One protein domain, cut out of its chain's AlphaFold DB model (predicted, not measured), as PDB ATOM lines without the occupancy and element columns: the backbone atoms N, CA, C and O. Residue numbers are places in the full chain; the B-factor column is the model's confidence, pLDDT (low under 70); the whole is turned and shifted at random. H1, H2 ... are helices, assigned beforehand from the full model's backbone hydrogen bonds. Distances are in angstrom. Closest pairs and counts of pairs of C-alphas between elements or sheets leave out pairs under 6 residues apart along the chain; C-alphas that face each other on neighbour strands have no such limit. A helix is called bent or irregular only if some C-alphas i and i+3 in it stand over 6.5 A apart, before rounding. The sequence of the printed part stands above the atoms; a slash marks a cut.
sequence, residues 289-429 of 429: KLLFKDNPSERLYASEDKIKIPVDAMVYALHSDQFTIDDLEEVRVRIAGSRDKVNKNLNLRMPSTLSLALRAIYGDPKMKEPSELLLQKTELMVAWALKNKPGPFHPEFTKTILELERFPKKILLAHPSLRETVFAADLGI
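AT A GLANCE: This is residues 289 to 429 of the 429 residues of an uncharacterized protein of Pseudomonas amygdali pv. lachrymans (UniProt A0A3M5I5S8). Two pairs of helices, H3 beside H5 and H4b beside H6, make two layers of the body, with H2 packed at a slant on H4b and H5. H4a, H1 and the stretch before H2 lie towards one end of the long axis, and H7 and H8 make a corner at the other end. The printed part has 141 residues with eight named helices, H1 to H8 in order along the chain, and no named strand; the class is all helix. It is compact, with a radius of gyration of the C-alphas of 15.2 A and spans of 48 by 33 by 24 A.

IN THESE COORDINATES: H1 is residues 296 to 301, beginning at C-alpha 296 (31.971, 62.008, 32.092). H2 is residues 311 to 319, 12.1 A long, and H3 is residues 325 to 336, 16.0 A. H4, residues 341 to 362, was assigned as one helix by its hydrogen bonds but is bent: C-alphas 348 and 351 are 7.3 A apart. Its arms are H4a, residues 341 to 348, and H4b, residues 351 to 362, 15.6 A. H5, residues 372 to 386, runs 21.0 A from C-alpha 372 (29.464, 28.157, 41.646). H6 is residues 394 to 402, 12.4 A, and H7 is residues 409 to 414, 8.6 A. H8, residues 416 to 426, 15.2 A, ends at C-alpha 426 (6.515, 23.133, 27.596).

HOW THE PARTS SIT: H4, its arms taken together, is the hub, touching four helices. H4b touches H6 at a shallow tilt of 11 degrees, the same way, with closest C-alphas Ser 355 and Phe 397, 5.5 A. H4b and H5 form a helical hairpin at 24 degrees, opposite ways, touching at C-alphas Pro 351 and Ala 385, 5.1 A. H2 touches H4b at a steep tilt of 56 degrees, closest at C-alphas Val 315 and Ala 357, 5.1 A. H2 touches H5, Leu 318 to Lys 377, 5.8 A between C-alphas. H3 touches H5 at 10 degrees, a shallow tilt, the same way, with C-alphas Ile 325 and Lys 377 6.1 A apart. H3 touches H4a with residues 334 to 336 alone, closest at C-alphas Ile 335 and Asn 343, 4.9 A. H6 and H8 only just touch, with 3 pairs of C-alphas within 8 A, the closest Thr 398 and Leu 418, 6.5 A. H7 and H8 touch only at the corner, closest at C-alphas Leu 413 and Arg 419, 5.1 A. H1 touches no helix. In each helix and arm every O i to N i+4 pair is within hydrogen-bond range.

THE WHOLE: The two C-alphas farthest apart are those of Ser 297 and Leu 427, 49.8 A. The printed part has no cut and no long link. The mean pLDDT of the printed part is 85.4; residues 295 to 302, 304 to 305, 388 to 390 and 428 to 429 are under 70.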
ATOM      1  N   LYS A 289      32.558  51.521  34.860       90.56
ATOM      2  CA  LYS A 289      31.884  51.091  33.625       90.56
ATOM      3  C   LYS A 289      30.469  50.574  33.875       90.56
ATOM      4  O   LYS A 289      29.533  50.997  33.199       90.56
ATOM      5  N   LEU A 290      30.277  49.709  34.875       90.88
ATOM      6  CA  LEU A 290      28.950  49.189  35.239       90.88
ATOM      7  C   LEU A 290      27.983  50.302  35.665       90.88
ATOM      8  O   LEU A 290      26.788  50.240  35.387       90.88
ATOM      9  N   LEU A 291      28.505  51.348  36.305       89.75
ATOM     10  CA  LEU A 291      27.749  52.537  36.690       89.75
ATOM     11  C   LEU A 291      27.672  53.583  35.567       89.75
ATOM     12  O   LEU A 291      27.140  54.670  35.803       89.75
ATOM     13  N   PHE A 292      28.205  53.299  34.374       86.19
ATOM     14  CA  PHE A 292      28.319  54.218  33.237       86.19
ATOM     15  C   PHE A 292      29.104  55.503  33.571       86.19
ATOM     16  O   PHE A 292      28.791  56.555  33.033       86.19
ATOM     17  N   LYS A 293      30.017  55.484  34.553       83.81
ATOM     18  CA  LYS A 293      30.768  56.630  35.130       83.81
ATOM     19  C   LYS A 293      32.163  56.837  34.543       83.81
ATOM     20  O   LYS A 293      32.767  57.869  34.818       83.81
ATOM     21  N   ASP A 294      32.658  55.883  33.775       74.62
ATOM     22  CA  ASP A 294      34.005  55.849  33.204       74.62
ATOM     23  C   ASP A 294      34.269  56.978  32.192       74.62
ATOM     24  O   ASP A 294      35.418  57.365  31.995       74.62
ATOM     25  N   ASN A 295      33.222  57.576  31.606       67.31
ATOM     26  CA  ASN A 295      33.365  58.688  30.663       67.31
ATOM     27  C   ASN A 295      32.385  59.849  30.954       67.31
ATOM     28  O   ASN A 295      31.247  59.866  30.469       67.31
ATOM     29  N   PRO A 296      32.814  60.867  31.727       61.06
ATOM     30  CA  PRO A 296      31.971  62.008  32.092       61.06
ATOM     31  C   PRO A 296      31.467  62.818  30.890       61.06
ATOM     32  O   PRO A 296      30.361  63.353  30.928       61.06
ATOM     33  N   SER A 297      32.252  62.895  29.812       62.16
ATOM     34  CA  SER A 297      31.871  63.625  28.600       62.16
ATOM     35  C   SER A 297      30.745  62.918  27.851       62.16
ATOM     36  O   SER A 297      29.819  63.568  27.382       62.16
ATOM     37  N   GLU A 298      30.779  61.586  27.768       65.12
ATOM     38  CA  GLU A 298      29.680  60.820  27.171       65.12
ATOM     39  C   GLU A 298      28.395  60.957  27.964       65.12
ATOM     40  O   GLU A 298      27.343  61.114  27.364       65.12
ATOM     41  N   ARG A 299      28.450  61.014  29.294       63.16
ATOM     42  CA  ARG A 299      27.249  61.262  30.107       63.16
ATOM     43  C   ARG A 299      26.546  62.573  29.784       63.16
ATOM     44  O   ARG A 299      25.323  62.630  29.852       63.16
ATOM     45  N   LEU A 300      27.312  63.620  29.479       61.03
ATOM     46  CA  LEU A 300      26.779  64.957  29.203       61.03
ATOM     47  C   LEU A 300      26.058  65.030  27.851       61.03
ATOM     48  O   LEU A 300      25.120  65.812  27.712       61.03
ATOM     49  N   TYR A 301      26.478  64.214  26.879       65.12
ATOM     50  CA  TYR A 301      25.985  64.269  25.496       65.12
ATOM     51  C   TYR A 301      25.297  62.980  25.018       65.12
ATOM     52  O   TYR A 301      24.810  62.928  23.889       65.12
ATOM     53  N   ALA A 302      25.248  61.931  25.842       65.88
ATOM     54  CA  ALA A 302      24.574  60.685  25.511       65.88
ATOM     55  C   ALA A 302      23.065  60.911  25.474       65.88
ATOM     56  O   ALA A 302      22.437  61.319  26.454       65.88
ATOM     57  N   SER A 303      22.477  60.581  24.334       71.75
ATOM     58  CA  SER A 303      21.042  60.398  24.218       71.75
ATOM     59  C   SER A 303      20.589  59.254  25.145       71.75
ATOM     60  O   SER A 303      21.357  58.340  25.453       71.75
ATOM     61  N   GLU A 304      19.353  59.312  25.650       68.31
ATOM     62  CA  GLU A 304      18.861  58.360  26.665       68.31
ATOM     63  C   GLU A 304      18.934  56.892  26.219       68.31
ATOM     64  O   GLU A 304      19.070  55.987  27.043       68.31
ATOM     65  N   ASP A 305      18.873  56.651  24.913       67.56
ATOM     66  CA  ASP A 305      19.029  55.346  24.283       67.56
ATOM     67  C   ASP A 305      20.441  54.763  24.387       67.56
ATOM     68  O   ASP A 305      20.595  53.538  24.376       67.56
ATOM     69  N   LYS A 306      21.453  55.616  24.569       72.25
ATOM     70  CA  LYS A 306      22.858  55.227  24.740       72.25
ATOM     71  C   LYS A 306      23.250  54.982  26.197       72.25
ATOM     72  O   LYS A 306      24.292  54.383  26.443       72.25
ATOM     73  N   ILE A 307      22.416  55.385  27.159       82.94
ATOM     74  CA  ILE A 307      22.654  55.160  28.591       82.94
ATOM     75  C   ILE A 307      22.285  53.716  28.941       82.94
ATOM     76  O   ILE A 307      21.166  53.419  29.360       82.94
ATOM     77  N   LYS A 308      23.230  52.800  28.753       84.12
ATOM     78  CA  LYS A 308      23.109  51.383  29.114       84.12
ATOM     79  C   LYS A 308      24.420  50.884  29.699       84.12
ATOM     80  O   LYS A 308      25.472  51.461  29.442       84.12
ATOM     81  N   ILE A 309      24.352  49.793  30.454       89.38
ATOM     82  CA  ILE A 309      25.564  49.152  30.959       89.38
ATOM     83  C   ILE A 309      26.336  48.568  29.756       89.38
ATOM     84  O   ILE A 309      25.714  47.866  28.946       89.38
ATOM     85  N   PRO A 310      27.643  48.859  29.614       90.44
ATOM     86  CA  PRO A 310      28.530  48.198  28.658       90.44
ATOM     87  C   PRO A 310      28.432  46.670  28.738       90.44
ATOM     88  O   PRO A 310      28.490  46.096  29.827       90.44
ATOM     89  N   VAL A 311      28.263  46.001  27.592       92.44
ATOM     90  CA  VAL A 311      28.082  44.536  27.562       92.44
ATOM     91  C   VAL A 311      29.350  43.822  28.036       92.44
ATOM     92  O   VAL A 311      29.252  42.860  28.790       92.44
ATOM     93  N   ASP A 312      30.527  44.321  27.663       93.12
ATOM     94  CA  ASP A 312      31.822  43.790  28.100       93.12
ATOM     95  C   ASP A 312      32.007  43.845  29.619       93.12
ATOM     96  O   ASP A 312      32.418  42.856  30.224       93.12
ATOM     97  N   ALA A 313      31.624  44.958  30.246       93.88
ATOM     98  CA  ALA A 313      31.660  45.101  31.698       93.88
ATOM     99  C   ALA A 313      30.666  44.159  32.393       93.88
ATOM    100  O   ALA A 313      30.989  43.583  33.428       93.88
ATOM    101  N   MET A 314      29.474  43.968  31.815       95.38
ATOM    102  CA  MET A 314      28.482  43.018  32.331       95.38
ATOM    103  C   MET A 314      29.001  41.577  32.283       95.38
ATOM    104  O   MET A 314      28.877  40.832  33.254       95.38
ATOM    105  N   VAL A 315      29.602  41.186  31.157       95.44
ATOM    106  CA  VAL A 315      30.216  39.866  30.994       95.44
ATOM    107  C   VAL A 315      31.376  39.689  31.970       95.44
ATOM    108  O   VAL A 315      31.461  38.646  32.612       95.44
ATOM    109  N   TYR A 316      32.228  40.706  32.131       95.56
ATOM    110  CA  TYR A 316      33.325  40.688  33.096       95.56
ATOM    111  C   TYR A 316      32.825  40.500  34.531       95.56
ATOM    112  O   TYR A 316      33.290  39.599  35.221       95.56
ATOM    113  N   ALA A 317      31.817  41.265  34.956       95.88
ATOM    114  CA  ALA A 317      31.250  41.161  36.298       95.88
ATOM    115  C   ALA A 317      30.716  39.753  36.606       95.88
ATOM    116  O   ALA A 317      30.924  39.223  37.699       95.88
ATOM    117  N   LEU A 318      30.056  39.126  35.626       94.94
ATOM    118  CA  LEU A 318      29.532  37.766  35.746       94.94
ATOM    119  C   LEU A 318      30.641  36.704  35.735       94.94
ATOM    120  O   LEU A 318      30.604  35.785  36.548       94.94
ATOM    121  N   HIS A 319      31.610  36.817  34.825       92.62
ATOM    122  CA  HIS A 319      32.539  35.732  34.496       92.62
ATOM    123  C   HIS A 319      33.903  35.822  35.208       92.62
ATOM    124  O   HIS A 319      34.534  34.788  35.402       92.62
ATOM    125  N   SER A 320      34.395  37.011  35.564       92.69
ATOM    126  CA  SER A 320      35.702  37.158  36.227       92.69
ATOM    127  C   SER A 320      35.657  36.622  37.655       92.69
ATOM    128  O   SER A 320      34.738  36.947  38.405       92.69
ATOM    129  N   ASP A 321      36.667  35.855  38.063       90.12
ATOM    130  CA  ASP A 321      36.803  35.399  39.452       90.12
ATOM    131  C   ASP A 321      37.293  36.522  40.388       90.12
ATOM    132  O   ASP A 321      37.100  36.441  41.600       90.12
ATOM    133  N   GLN A 322      37.888  37.587  39.833       90.31
ATOM    134  CA  GLN A 322      38.370  38.752  40.587       90.31
ATOM    135  C   GLN A 322      37.234  39.698  40.987       90.31
ATOM    136  O   GLN A 322      37.318  40.381  42.005       90.31
ATOM    137  N   PHE A 323      36.161  39.741  40.195       93.38
ATOM    138  CA  PHE A 323      34.974  40.524  40.523       93.38
ATOM    139  C   PHE A 323      34.082  39.713  41.463       93.38
ATOM    140  O   PHE A 323      33.592  38.656  41.082       93.38
ATOM    141  N   THR A 324      33.854  40.152  42.694       93.44
ATOM    142  CA  THR A 324      33.135  39.344  43.694       93.44
ATOM    143  C   THR A 324      31.618  39.562  43.651       93.44
ATOM    144  O   THR A 324      31.102  40.423  42.935       93.44
ATOM    145  N   ILE A 325      30.869  38.761  44.417       94.75
ATOM    146  CA  ILE A 325      29.425  38.971  44.607       94.75
ATOM    147  C   ILE A 325      29.162  40.286  45.340       94.75
ATOM    148  O   ILE A 325      28.261  41.018  44.940       94.75
ATOM    149  N   ASP A 326      29.971  40.614  46.348       94.38
ATOM    150  CA  ASP A 326      29.833  41.849  47.124       94.38
ATOM    151  C   ASP A 326      29.985  43.088  46.228       94.38
ATOM    152  O   ASP A 326      29.225  44.051  46.350       94.38
ATOM    153  N   ASP A 327      30.896  43.035  45.253       94.19
ATOM    154  CA  ASP A 327      31.090  44.108  44.267       94.19
ATOM    155  C   ASP A 327      29.845  44.294  43.392       94.19
ATOM    156  O   ASP A 327      29.427  45.413  43.075       94.19
ATOM    157  N   LEU A 328      29.210  43.183  43.020       94.12
ATOM    158  CA  LEU A 328      27.987  43.177  42.231       94.12
ATOM    159  C   LEU A 328      26.787  43.680  43.044       94.12
ATOM    160  O   LEU A 328      25.953  44.431  42.528       94.12
ATOM    161  N   GLU A 329      26.718  43.328  44.329       93.25
ATOM    162  CA  GLU A 329      25.727  43.865  45.258       93.25
ATOM    163  C   GLU A 329      25.896  45.372  45.466       93.25
ATOM    164  O   GLU A 329      24.904  46.105  45.459       93.25
ATOM    165  N   GLU A 330      27.133  45.850  45.590       92.25
ATOM    166  CA  GLU A 330      27.456  47.270  45.701       92.25
ATOM    167  C   GLU A 330      26.956  48.048  44.471       92.25
ATOM    168  O   GLU A 330      26.267  49.069  44.601       92.25
ATOM    169  N   VAL A 331      27.240  47.543  43.267       92.88
ATOM    170  CA  VAL A 331      26.749  48.116  42.004       92.88
ATOM    171  C   VAL A 331      25.218  48.125  41.969       92.88
ATOM    172  O   VAL A 331      24.614  49.164  41.672       92.88
ATOM    173  N   ARG A 332      24.579  47.007  42.339       92.00
ATOM    174  CA  ARG A 332      23.116  46.887  42.423       92.00
ATOM    175  C   ARG A 332      22.524  47.942  43.346       92.00
ATOM    176  O   ARG A 332      21.579  48.622  42.952       92.00
ATOM    177  N   VAL A 333      23.052  48.101  44.559       90.31
ATOM    178  CA  VAL A 333      22.544  49.073  45.542       90.31
ATOM    179  C   VAL A 333      22.689  50.503  45.017       90.31
ATOM    180  O   VAL A 333      21.751  51.293  45.131       90.31
ATOM    181  N   ARG A 334      23.815  50.830  44.372       89.31
ATOM    182  CA  ARG A 334      24.056  52.161  43.790       89.31
ATOM    183  C   ARG A 334      23.094  52.497  42.645       89.31
ATOM    184  O   ARG A 334      22.667  53.649  42.547       89.31
ATOM    185  N   ILE A 335      22.741  51.526  41.801       86.56
ATOM    186  CA  ILE A 335      21.802  51.736  40.687       86.56
ATOM    187  C   ILE A 335      20.349  51.697  41.182       86.56
ATOM    188  O   ILE A 335      19.597  52.647  40.964       86.56
ATOM    189  N   ALA A 336      19.946  50.632  41.877       79.75
ATOM    190  CA  ALA A 336      18.561  50.423  42.300       79.75
ATOM    191  C   ALA A 336      18.115  51.378  43.423       79.75
ATOM    192  O   ALA A 336      16.936  51.716  43.512       79.75
ATOM    193  N   GLY A 337      19.042  51.836  44.272       70.50
ATOM    194  CA  GLY A 337      18.762  52.749  45.385       70.50
ATOM    195  C   GLY A 337      18.676  54.227  44.995       70.50
ATOM    196  O   GLY A 337      18.402  55.072  45.846       70.50
ATOM    197  N   SER A 338      18.909  54.573  43.726       76.94
ATOM    198  CA  SER A 338      19.045  55.962  43.289       76.94
ATOM    199  C   SER A 338      17.844  56.459  42.482       76.94
ATOM    200  O   SER A 338      17.299  55.765  41.626       76.94
ATOM    201  N   ARG A 339      17.446  57.718  42.716       77.62
ATOM    202  CA  ARG A 339      16.421  58.415  41.915       77.62
ATOM    203  C   ARG A 339      16.984  59.101  40.669       77.62
ATOM    204  O   ARG A 339      16.196  59.660  39.899       77.62
ATOM    205  N   ASP A 340      18.304  59.065  40.505       85.94
ATOM    206  CA  ASP A 340      19.008  59.685  39.395       85.94
ATOM    207  C   ASP A 340      18.546  59.127  38.039       85.94
ATOM    208  O   ASP A 340      18.228  57.943  37.904       85.94
ATOM    209  N   LYS A 341      18.488  59.999  37.030       84.44
ATOM    210  CA  LYS A 341      17.967  59.662  35.700       84.44
ATOM    211  C   LYS A 341      18.828  58.606  35.005       84.44
ATOM    212  O   LYS A 341      18.273  57.701  34.385       84.44
ATOM    213  N   VAL A 342      20.155  58.684  35.147       86.25
ATOM    214  CA  VAL A 342      21.081  57.694  34.577       86.25
ATOM    215  C   VAL A 342      20.805  56.339  35.212       86.25
ATOM    216  O   VAL A 342      20.533  55.379  34.504       86.25
ATOM    217  N   ASN A 343      20.758  56.277  36.542       87.38
ATOM    218  CA  ASN A 343      20.509  55.027  37.264       87.38
ATOM    219  C   ASN A 343      19.133  54.417  36.958       87.38
ATOM    220  O   ASN A 343      19.027  53.203  36.795       87.38
ATOM    221  N   LYS A 344      18.086  55.238  36.793       86.69
ATOM    222  CA  LYS A 344      16.775  54.762  36.320       86.69
ATOM    223  C   LYS A 344      16.862  54.125  34.933       86.69
ATOM    224  O   LYS A 344      16.285  53.059  34.735       86.69
ATOM    225  N   ASN A 345      17.592  54.741  34.002       87.31
ATOM    226  CA  ASN A 345      17.796  54.196  32.659       87.31
ATOM    227  C   ASN A 345      18.638  52.916  32.671       87.31
ATOM    228  O   ASN A 345      18.268  51.954  31.999       87.31
ATOM    229  N   LEU A 346      19.704  52.861  33.476       88.75
ATOM    230  CA  LEU A 346      20.497  51.643  33.667       88.75
ATOM    231  C   LEU A 346      19.627  50.506  34.217       88.75
ATOM    232  O   LEU A 346      19.644  49.415  33.661       88.75
ATOM    233  N   ASN A 347      18.805  50.770  35.239       88.88
ATOM    234  CA  ASN A 347      17.903  49.773  35.823       88.88
ATOM    235  C   ASN A 347      16.810  49.322  34.832       88.88
ATOM    236  O   ASN A 347      16.479  48.142  34.774       88.88
ATOM    237  N   LEU A 348      16.273  50.243  34.021       87.94
ATOM    238  CA  LEU A 348      15.285  49.937  32.982       87.94
ATOM    239  C   LEU A 348      15.874  49.056  31.871       87.94
ATOM    240  O   LEU A 348      15.210  48.128  31.417       87.94
ATOM    241  N   ARG A 349      17.101  49.347  31.423       88.69
ATOM    242  CA  ARG A 349      17.784  48.645  30.319       88.69
ATOM    243  C   ARG A 349      18.585  47.423  30.767       88.69
ATOM    244  O   ARG A 349      19.031  46.659  29.914       88.69
ATOM    245  N   MET A 350      18.726  47.214  32.076       90.81
ATOM    246  CA  MET A 350      19.422  46.077  32.679       90.81
ATOM    247  C   MET A 350      19.022  44.729  32.048       90.81
ATOM    248  O   MET A 350      19.932  44.011  31.640       90.81
ATOM    249  N   PRO A 351      17.727  44.391  31.846       92.12
ATOM    250  CA  PRO A 351      17.355  43.123  31.213       92.12
ATOM    251  C   PRO A 351      17.943  42.955  29.803       92.12
ATOM    252  O   PRO A 351      18.459  41.893  29.478       92.12
ATOM    253  N   SER A 352      17.948  44.015  28.988       91.62
ATOM    254  CA  SER A 352      18.483  43.975  27.618       91.62
ATOM    255  C   SER A 352      20.002  43.762  27.594       91.62
ATOM    256  O   SER A 352      20.488  42.899  26.864       91.62
ATOM    257  N   THR A 353      20.768  44.483  28.426       92.19
ATOM    258  CA  THR A 353      22.221  44.247  28.528       92.19
ATOM    259  C   THR A 353      22.516  42.850  29.081       92.19
ATOM    260  O   THR A 353      23.423  42.178  28.587       92.19
ATOM    261  N   LEU A 354      21.749  42.388  30.076       94.81
ATOM    262  CA  LEU A 354      21.936  41.059  30.657       94.81
ATOM    263  C   LEU A 354      21.703  39.956  29.628       94.81
ATOM    264  O   LEU A 354      22.507  39.036  29.567       94.81
ATOM    265  N   SER A 355      20.665  40.065  28.789       94.12
ATOM    266  CA  SER A 355      20.417  39.129  27.683       94.12
ATOM    267  C   SER A 355      21.659  38.928  26.820       94.12
ATOM    268  O   SER A 355      22.043  37.795  26.533       94.12
ATOM    269  N   LEU A 356      22.304  40.028  26.418       94.25
ATOM    270  CA  LEU A 356      23.496  39.988  25.571       94.25
ATOM    271  C   LEU A 356      24.682  39.349  26.299       94.25
ATOM    272  O   LEU A 356      25.384  38.523  25.717       94.25
ATOM    273  N   ALA A 357      24.876  39.679  27.576       95.25
ATOM    274  CA  ALA A 357      25.945  39.101  28.381       95.25
ATOM    275  C   ALA A 357      25.743  37.597  28.634       95.25
ATOM    276  O   ALA A 357      26.673  36.810  28.474       95.25
ATOM    277  N   LEU A 358      24.519  37.177  28.964       95.12
ATOM    278  CA  LEU A 358      24.181  35.769  29.165       95.12
ATOM    279  C   LEU A 358      24.296  34.971  27.866       95.12
ATOM    280  O   LEU A 358      24.821  33.864  27.905       95.12
ATOM    281  N   ARG A 359      23.898  35.532  26.715       94.88
ATOM    282  CA  ARG A 359      24.163  34.921  25.399       94.88
ATOM    283  C   ARG A 359      25.653  34.740  25.148       94.88
ATOM    284  O   ARG A 359      26.056  33.669  24.715       94.88
ATOM    285  N   ALA A 360      26.474  35.743  25.460       92.19
ATOM    286  CA  ALA A 360      27.919  35.615  25.309       92.19
ATOM    287  C   ALA A 360      28.492  34.498  26.202       92.19
ATOM    288  O   ALA A 360      29.377  33.767  25.764       92.19
ATOM    289  N   ILE A 361      28.004  34.344  27.435       92.88
ATOM    290  CA  ILE A 361      28.510  33.347  28.392       92.88
ATOM    291  C   ILE A 361      27.955  31.946  28.101       92.88
ATOM    292  O   ILE A 361      28.721  31.030  27.819       92.88
ATOM    293  N   TYR A 362      26.633  31.781  28.159       93.00
ATOM    294  CA  TYR A 362      25.941  30.490  28.100       93.00
ATOM    295  C   TYR A 362      25.603  30.030  26.679       93.00
ATOM    296  O   TYR A 362      25.338  28.849  26.473       93.00
ATOM    297  N   GLY A 363      25.612  30.940  25.702       89.88
ATOM    298  CA  GLY A 363      25.459  30.599  24.285       89.88
ATOM    299  C   GLY A 363      26.751  30.094  23.640       89.88
ATOM    300  O   GLY A 363      26.730  29.692  22.483       89.88
ATOM    301  N   ASP A 364      27.874  30.110  24.365       87.00
ATOM    302  CA  ASP A 364      29.158  29.605  23.885       87.00
ATOM    303  C   ASP A 364      29.150  28.062  23.836       87.00
ATOM    304  O   ASP A 364      29.085  27.423  24.895       87.00
ATOM    305  N   PRO A 365      29.281  27.433  22.648       83.81
ATOM    306  CA  PRO A 365      29.303  25.979  22.498       83.81
ATOM    307  C   PRO A 365      30.482  25.297  23.204       83.81
ATOM    308  O   PRO A 365      30.431  24.091  23.456       83.81
ATOM    309  N   LYS A 366      31.521  26.042  23.584       84.19
ATOM    310  CA  LYS A 366      32.705  25.544  24.299       84.19
ATOM    311  C   LYS A 366      32.635  25.786  25.811       84.19
ATOM    312  O   LYS A 366      33.555  25.392  26.528       84.19
ATOM    313  N   MET A 367      31.563  26.408  26.308       84.12
ATOM    314  CA  MET A 367      31.362  26.621  27.742       84.12
ATOM    315  C   MET A 367      31.389  25.284  28.503       84.12
ATOM    316  O   MET A 367      30.663  24.351  28.156       84.12
ATOM    317  N   LYS A 368      32.229  25.204  29.541       82.88
ATOM    318  CA  LYS A 368      32.218  24.112  30.528       82.88
ATOM    319  C   LYS A 368      31.075  24.311  31.529       82.88
ATOM    320  O   LYS A 368      30.369  25.316  31.473       82.88
ATOM    321  N   GLU A 369      30.910  23.376  32.464       85.38
ATOM    322  CA  GLU A 369      29.982  23.572  33.580       85.38
ATOM    323  C   GLU A 369      30.261  24.911  34.295       85.38
ATOM    324  O   GLU A 369      31.427  25.240  34.545       85.38
ATOM    325  N   PRO A 370      29.218  25.714  34.581       87.94
ATOM    326  CA  PRO A 370      29.382  27.005  35.235       87.94
ATOM    327  C   PRO A 370      29.963  26.833  36.641       87.94
ATOM    328  O   PRO A 370      29.511  25.976  37.400       87.94
ATOM    329  N   SER A 371      30.925  27.682  37.009       90.44
ATOM    330  CA  SER A 371      31.432  27.733  38.382       90.44
ATOM    331  C   SER A 371      30.330  28.165  39.355       90.44
ATOM    332  O   SER A 371      29.399  28.881  38.983       90.44
ATOM    333  N   GLU A 372      30.442  27.767  40.623       92.25
ATOM    334  CA  GLU A 372      29.464  28.157  41.646       92.25
ATOM    335  C   GLU A 372      29.390  29.686  41.810       92.25
ATOM    336  O   GLU A 372      28.301  30.242  41.925       92.25
ATOM    337  N   LEU A 373      30.528  30.382  41.705       93.38
ATOM    338  CA  LEU A 373      30.574  31.846  41.718       93.38
ATOM    339  C   LEU A 373      29.792  32.456  40.542       93.38
ATOM    340  O   LEU A 373      29.006  33.383  40.745       93.38
ATOM    341  N   LEU A 374      29.963  31.925  39.324       94.31
ATOM    342  CA  LEU A 374      29.191  32.360  38.157       94.31
ATOM    343  C   LEU A 374      27.691  32.137  38.388       94.31
ATOM    344  O   LEU A 374      26.900  33.040  38.135       94.31
ATOM    345  N   LEU A 375      27.296  30.975  38.922       94.12
ATOM    346  CA  LEU A 375      25.894  30.671  39.233       94.12
ATOM    347  C   LEU A 375      25.289  31.683  40.211       94.12
ATOM    348  O   LEU A 375      24.210  32.207  39.941       94.12
ATOM    349  N   GLN A 376      25.990  31.987  41.303       95.06
ATOM    350  CA  GLN A 376      25.533  32.936  42.324       95.06
ATOM    351  C   GLN A 376      25.386  34.356  41.759       95.06
ATOM    352  O   GLN A 376      24.379  35.027  41.991       95.06
ATOM    353  N   LYS A 377      26.351  34.808  40.949       96.69
ATOM    354  CA  LYS A 377      26.269  36.107  40.266       96.69
ATOM    355  C   LYS A 377      25.135  36.153  39.249       96.69
ATOM    356  O   LYS A 377      24.414  37.146  39.177       96.69
ATOM    357  N   THR A 378      24.953  35.094  38.462       95.56
ATOM    358  CA  THR A 378      23.847  34.997  37.503       95.56
ATOM    359  C   THR A 378      22.501  35.039  38.218       95.56
ATOM    360  O   THR A 378      21.626  35.788  37.791       95.56
ATOM    361  N   GLU A 379      22.341  34.312  39.321       94.56
ATOM    362  CA  GLU A 379      21.123  34.329  40.133       94.56
ATOM    363  C   GLU A 379      20.821  35.737  40.666       94.56
ATOM    364  O   GLU A 379      19.719  36.252  40.464       94.56
ATOM    365  N   LEU A 380      21.821  36.413  41.240       94.44
ATOM    366  CA  LEU A 380      21.697  37.792  41.716       94.44
ATOM    367  C   LEU A 380      21.241  38.753  40.604       94.44
ATOM    368  O   LEU A 380      20.350  39.583  40.817       94.44
ATOM    369  N   MET A 381      21.850  38.653  39.420       93.69
ATOM    370  CA  MET A 381      21.588  39.556  38.297       93.69
ATOM    371  C   MET A 381      20.243  39.297  37.631       93.69
ATOM    372  O   MET A 381      19.548  40.251  37.281       93.69
ATOM    373  N   VAL A 382      19.842  38.034  37.492       93.88
ATOM    374  CA  VAL A 382      18.514  37.667  36.986       93.88
ATOM    375  C   VAL A 382      17.439  38.122  37.966       93.88
ATOM    376  O   VAL A 382      16.474  38.766  37.551       93.88
ATOM    377  N   ALA A 383      17.635  37.891  39.267       91.31
ATOM    378  CA  ALA A 383      16.731  38.384  40.298       91.31
ATOM    379  C   ALA A 383      16.589  39.908  40.231       91.31
ATOM    380  O   ALA A 383      15.476  40.427  40.284       91.31
ATOM    381  N   TRP A 384      17.698  40.633  40.073       90.69
ATOM    382  CA  TRP A 384      17.671  42.085  39.924       90.69
ATOM    383  C   TRP A 384      16.939  42.521  38.646       90.69
ATOM    384  O   TRP A 384      16.032  43.351  38.732       90.69
ATOM    385  N   ALA A 385      17.255  41.932  37.493       90.12
ATOM    386  CA  ALA A 385      16.599  42.247  36.226       90.12
ATOM    387  C   ALA A 385      15.079  42.016  36.280       90.12
ATOM    388  O   ALA A 385      14.324  42.794  35.705       90.12
ATOM    389  N   LEU A 386      14.619  40.995  37.014       87.56
ATOM    390  CA  LEU A 386      13.200  40.643  37.145       87.56
ATOM    391  C   LEU A 386      12.456  41.376  38.272       87.56
ATOM    392  O   LEU A 386      11.229  41.380  38.271       87.56
ATOM    393  N   LYS A 387      13.156  42.002  39.228       80.62
ATOM    394  CA  LYS A 387      12.544  42.617  40.425       80.62
ATOM    395  C   LYS A 387      11.666  43.841  40.120       80.62
ATOM    396  O   LYS A 387      10.853  44.235  40.954       80.62
ATOM    397  N   ASN A 388      11.837  44.470  38.959       63.91
ATOM    398  CA  ASN A 388      11.092  45.670  38.577       63.91
ATOM    399  C   ASN A 388       9.723  45.327  37.958       63.91
ATOM    400  O   ASN A 388       9.501  44.217  37.479       63.91
ATOM    401  N   LYS A 389       8.795  46.301  37.943       64.56
ATOM    402  CA  LYS A 389       7.537  46.185  37.177       64.56
ATOM    403  C   LYS A 389       7.851  45.761  35.734       64.56
ATOM    404  O   LYS A 389       8.837  46.275  35.206       64.56
ATOM    405  N   PRO A 390       7.008  44.925  35.090       68.94
ATOM    406  CA  PRO A 390       7.226  44.484  33.714       68.94
ATOM    407  C   PRO A 390       7.508  45.678  32.799       68.94
ATOM    408  O   PRO A 390       6.633  46.501  32.531       68.94
ATOM    409  N   GLY A 391       8.768  45.812  32.398       76.06
ATOM    410  CA  GLY A 391       9.242  46.841  31.480       76.06
ATOM    411  C   GLY A 391       9.289  46.334  30.035       76.06
ATOM    412  O   GLY A 391       9.185  45.130  29.802       76.06
ATOM    413  N   PRO A 392       9.523  47.225  29.057       84.88
ATOM    414  CA  PRO A 392       9.541  46.868  27.634       84.88
ATOM    415  C   PRO A 392      10.605  45.819  27.271       84.88
ATOM    416  O   PRO A 392      10.437  45.098  26.295       84.88
ATOM    417  N   PHE A 393      11.675  45.696  28.065       87.31
ATOM    418  CA  PHE A 393      12.778  44.758  27.820       87.31
ATOM    419  C   PHE A 393      12.608  43.391  28.509       87.31
ATOM    420  O   PHE A 393      13.381  42.476  28.237       87.31
ATOM    421  N   HIS A 394      11.620  43.225  29.400       85.31
ATOM    422  CA  HIS A 394      11.412  41.956  30.110       85.31
ATOM    423  C   HIS A 394      11.009  40.795  29.187       85.31
ATOM    424  O   HIS A 394      11.581  39.721  29.351       85.31
ATOM    425  N   PRO A 395      10.085  40.959  28.216       86.31
ATOM    426  CA  PRO A 395       9.697  39.854  27.340       86.31
ATOM    427  C   PRO A 395      10.873  39.300  26.525       86.31
ATOM    428  O   PRO A 395      11.069  38.089  26.465       86.31
ATOM    429  N   GLU A 396      11.696  40.184  25.950       86.62
ATOM    430  CA  GLU A 396      12.890  39.794  25.192       86.62
ATOM    431  C   GLU A 396      13.933  39.109  26.085       86.62
ATOM    432  O   GLU A 396      14.556  38.128  25.675       86.62
ATOM    433  N   PHE A 397      14.102  39.593  27.317       90.56
ATOM    434  CA  PHE A 397      14.993  38.986  28.301       90.56
ATOM    435  C   PHE A 397      14.553  37.581  28.704       90.56
ATOM    436  O   PHE A 397      15.349  36.647  28.615       90.56
ATOM    437  N   THR A 398      13.281  37.405  29.064       88.31
ATOM    438  CA  THR A 398      12.722  36.091  29.393       88.31
ATOM    439  C   THR A 398      12.880  35.127  28.223       88.31
ATOM    440  O   THR A 398      13.410  34.036  28.409       88.31
ATOM    441  N   LYS A 399      12.505  35.549  27.007       88.25
ATOM    442  CA  LYS A 399      12.684  34.744  25.791       88.25
ATOM    443  C   LYS A 399      14.146  34.334  25.603       88.25
ATOM    444  O   LYS A 399      14.428  33.158  25.416       88.25
ATOM    445  N   THR A 400      15.067  35.292  25.718       90.06
ATOM    446  CA  THR A 400      16.503  35.036  25.561       90.06
ATOM    447  C   THR A 400      16.996  33.975  26.535       90.06
ATOM    448  O   THR A 400      17.703  33.073  26.112       90.06
ATOM    449  N   ILE A 401      16.642  34.064  27.820       90.69
ATOM    450  CA  ILE A 401      17.113  33.093  28.814       90.69
ATOM    451  C   ILE A 401      16.598  31.684  28.499       90.69
ATOM    452  O   ILE A 401      17.347  30.723  28.641       90.69
ATOM    453  N   LEU A 402      15.341  31.555  28.068       86.75
ATOM    454  CA  LEU A 402      14.741  30.254  27.756       86.75
ATOM    455  C   LEU A 402      15.372  29.582  26.532       86.75
ATOM    456  O   LEU A 402      15.415  28.360  26.465       86.75
ATOM    457  N   GLU A 403      15.892  30.374  25.593       89.38
ATOM    458  CA  GLU A 403      16.612  29.886  24.410       89.38
ATOM    459  C   GLU A 403      18.047  29.421  24.726       89.38
ATOM    460  O   GLU A 403      18.692  28.793  23.889       89.38
ATOM    461  N   LEU A 404      18.580  29.717  25.918       90.88
ATOM    462  CA  LEU A 404      19.934  29.322  26.305       90.88
ATOM    463  C   LEU A 404      19.946  27.884  26.838       90.88
ATOM    464  O   LEU A 404      19.719  27.642  28.021       90.88
ATOM    465  N   GLU A 405      20.300  26.930  25.975       85.56
ATOM    466  CA  GLU A 405      20.317  25.488  26.285       85.56
ATOM    467  C   GLU A 405      21.102  25.122  27.558       85.56
ATOM    468  O   GLU A 405      20.731  24.206  28.291       85.56
ATOM    469  N   ARG A 406      22.197  25.842  27.831       88.00
ATOM    470  CA  ARG A 406      23.109  25.592  28.964       88.00
ATOM    471  C   ARG A 406      22.788  26.434  30.193       88.00
ATOM    472  O   ARG A 406      23.547  26.426  31.163       88.00
ATOM    473  N   PHE A 407      21.696  27.193  30.154       90.50
ATOM    474  CA  PHE A 407      21.328  28.049  31.264       90.50
ATOM    475  C   PHE A 407      20.862  27.216  32.474       90.50
ATOM    476  O   PHE A 407      20.114  26.245  32.315       90.50
ATOM    477  N   PRO A 408      21.273  27.557  33.710       89.25
ATOM    478  CA  PRO A 408      20.975  26.735  34.877       89.25
ATOM    479  C   PRO A 408      19.473  26.683  35.189       89.25
ATOM    480  O   PRO A 408      18.877  27.668  35.635       89.25
ATOM    481  N   LYS A 409      18.864  25.495  35.061       87.50
ATOM    482  CA  LYS A 409      17.433  25.280  35.356       87.50
ATOM    483  C   LYS A 409      17.034  25.694  36.776       87.50
ATOM    484  O   LYS A 409      15.916  26.157  36.976       87.50
ATOM    485  N   LYS A 410      17.947  25.586  37.753       89.00
ATOM    486  CA  LYS A 410      17.699  26.030  39.136       89.00
ATOM    487  C   LYS A 410      17.297  27.511  39.209       89.00
ATOM    488  O   LYS A 410      16.386  27.850  39.953       89.00
ATOM    489  N   ILE A 411      17.906  28.361  38.376       89.38
ATOM    490  CA  ILE A 411      17.624  29.802  38.326       89.38
ATOM    491  C   ILE A 411      16.277  30.055  37.633       89.38
ATOM    492  O   ILE A 411      15.485  30.865  38.106       89.38
ATOM    493  N   LEU A 412      15.969  29.318  36.557       86.50
ATOM    494  CA  LEU A 412      14.668  29.407  35.874       86.50
ATOM    495  C   LEU A 412      13.500  29.107  36.819       86.50
ATOM    496  O   LEU A 412      12.512  29.834  36.852       86.50
ATOM    497  N   LEU A 413      13.622  28.030  37.596       85.06
ATOM    498  CA  LEU A 413      12.553  27.546  38.469       85.06
ATOM    499  C   LEU A 413      12.396  28.378  39.751       85.06
ATOM    500  O   LEU A 413      11.325  28.344  40.360       85.06
ATOM    501  N   ALA A 414      13.426  29.134  40.144       86.62
ATOM    502  CA  ALA A 414      13.397  30.011  41.313       86.62
ATOM    503  C   ALA A 414      12.546  31.279  41.099       86.62
ATOM    504  O   ALA A 414      12.039  31.851  42.065       86.62
ATOM    505  N   HIS A 415      12.355  31.717  39.850       83.94
ATOM    506  CA  HIS A 415      11.630  32.949  39.534       83.94
ATOM    507  C   HIS A 415      10.231  32.664  38.965       83.94
ATOM    508  O   HIS A 415      10.137  32.063  37.895       83.94
ATOM    509  N   PRO A 416       9.138  33.148  39.598       82.38
ATOM    510  CA  PRO A 416       7.769  32.878  39.148       82.38
ATOM    511  C   PRO A 416       7.516  33.227  37.677       82.38
ATOM    512  O   PRO A 416       6.995  32.401  36.939       82.38
ATOM    513  N   SER A 417       7.978  34.397  37.223       80.56
ATOM    514  CA  SER A 417       7.802  34.844  35.835       80.56
ATOM    515  C   SER A 417       8.509  33.945  34.817       80.56
ATOM    516  O   SER A 417       8.008  33.735  33.717       80.56
ATOM    517  N   LEU A 418       9.680  33.404  35.169       84.00
ATOM    518  CA  LEU A 418      10.408  32.481  34.299       84.00
ATOM    519  C   LEU A 418       9.759  31.099  34.329       84.00
ATOM    520  O   LEU A 418       9.543  30.517  33.275       84.00
ATOM    521  N   ARG A 419       9.384  30.606  35.514       82.75
ATOM    522  CA  ARG A 419       8.704  29.319  35.695       82.75
ATOM    523  C   ARG A 419       7.390  29.240  34.917       82.75
ATOM    524  O   ARG A 419       7.138  28.227  34.275       82.75
ATOM    525  N   GLU A 420       6.572  30.289  34.967       77.56
ATOM    526  CA  GLU A 420       5.333  30.379  34.186       77.56
ATOM    527  C   GLU A 420       5.614  30.326  32.682       77.56
ATOM    528  O   GLU A 420       4.900  29.647  31.949       77.56
ATOM    529  N   THR A 421       6.690  30.972  32.230       77.94
ATOM    530  CA  THR A 421       7.058  30.975  30.810       77.94
ATOM    531  C   THR A 421       7.647  29.633  30.361       77.94
ATOM    532  O   THR A 421       7.333  29.182  29.266       77.94
ATOM    533  N   VAL A 422       8.439  28.953  31.203       78.88
ATOM    534  CA  VAL A 422       8.884  27.565  30.958       78.88
ATOM    535  C   VAL A 422       7.672  26.650  30.821       78.88
ATOM    536  O   VAL A 422       7.579  25.897  29.864       78.88
ATOM    537  N   PHE A 423       6.721  26.750  31.752       75.62
ATOM    538  CA  PHE A 423       5.508  25.941  31.721       75.62
ATOM    539  C   PHE A 423       4.660  26.209  30.467       75.62
ATOM    540  O   PHE A 423       4.173  25.263  29.860       75.62
ATOM    541  N   ALA A 424       4.509  27.470  30.050       72.81
ATOM    542  CA  ALA A 424       3.827  27.819  28.801       72.81
ATOM    543  C   ALA A 424       4.543  27.228  27.573       72.81
ATOM    544  O   ALA A 424       3.903  26.565  26.757       72.81
ATOM    545  N   ALA A 425       5.871  27.368  27.507       72.56
ATOM    546  CA  ALA A 425       6.683  26.821  26.423       72.56
ATOM    547  C   ALA A 425       6.612  25.283  26.354       72.56
ATOM    548  O   ALA A 425       6.439  24.730  25.270       72.56
ATOM    549  N   ASP A 426       6.672  24.593  27.499       73.88
ATOM    550  CA  ASP A 426       6.515  23.133  27.596       73.88
ATOM    551  C   ASP A 426       5.121  22.669  27.127       73.88
ATOM    552  O   ASP A 426       4.965  21.556  26.624       73.88
ATOM    553  N   LEU A 427       4.102  23.524  27.264       72.44
ATOM    554  CA  LEU A 427       2.745  23.297  26.760       72.44
ATOM    555  C   LEU A 427       2.555  23.697  25.284       72.44
ATOM    556  O   LEU A 427       1.472  23.471  24.740       72.44
ATOM    557  N   GLY A 428       3.572  24.270  24.629       60.91
ATOM    558  CA  GLY A 428       3.505  24.740  23.241       60.91
ATOM    559  C   GLY A 428       2.707  26.036  23.038       60.91
ATOM    560  O   GLY A 428       2.193  26.255  21.940       60.91
ATOM    561  N   ILE A 429       2.576  26.857  24.088       51.62
ATOM    562  CA  ILE A 429       1.920  28.179  24.106       51.62
ATOM    563  C   ILE A 429       2.995  29.262  24.047       51.62
ATOM    564  O   ILE A 429       2.835  30.196  23.226       51.62
TER     565      ILE A 429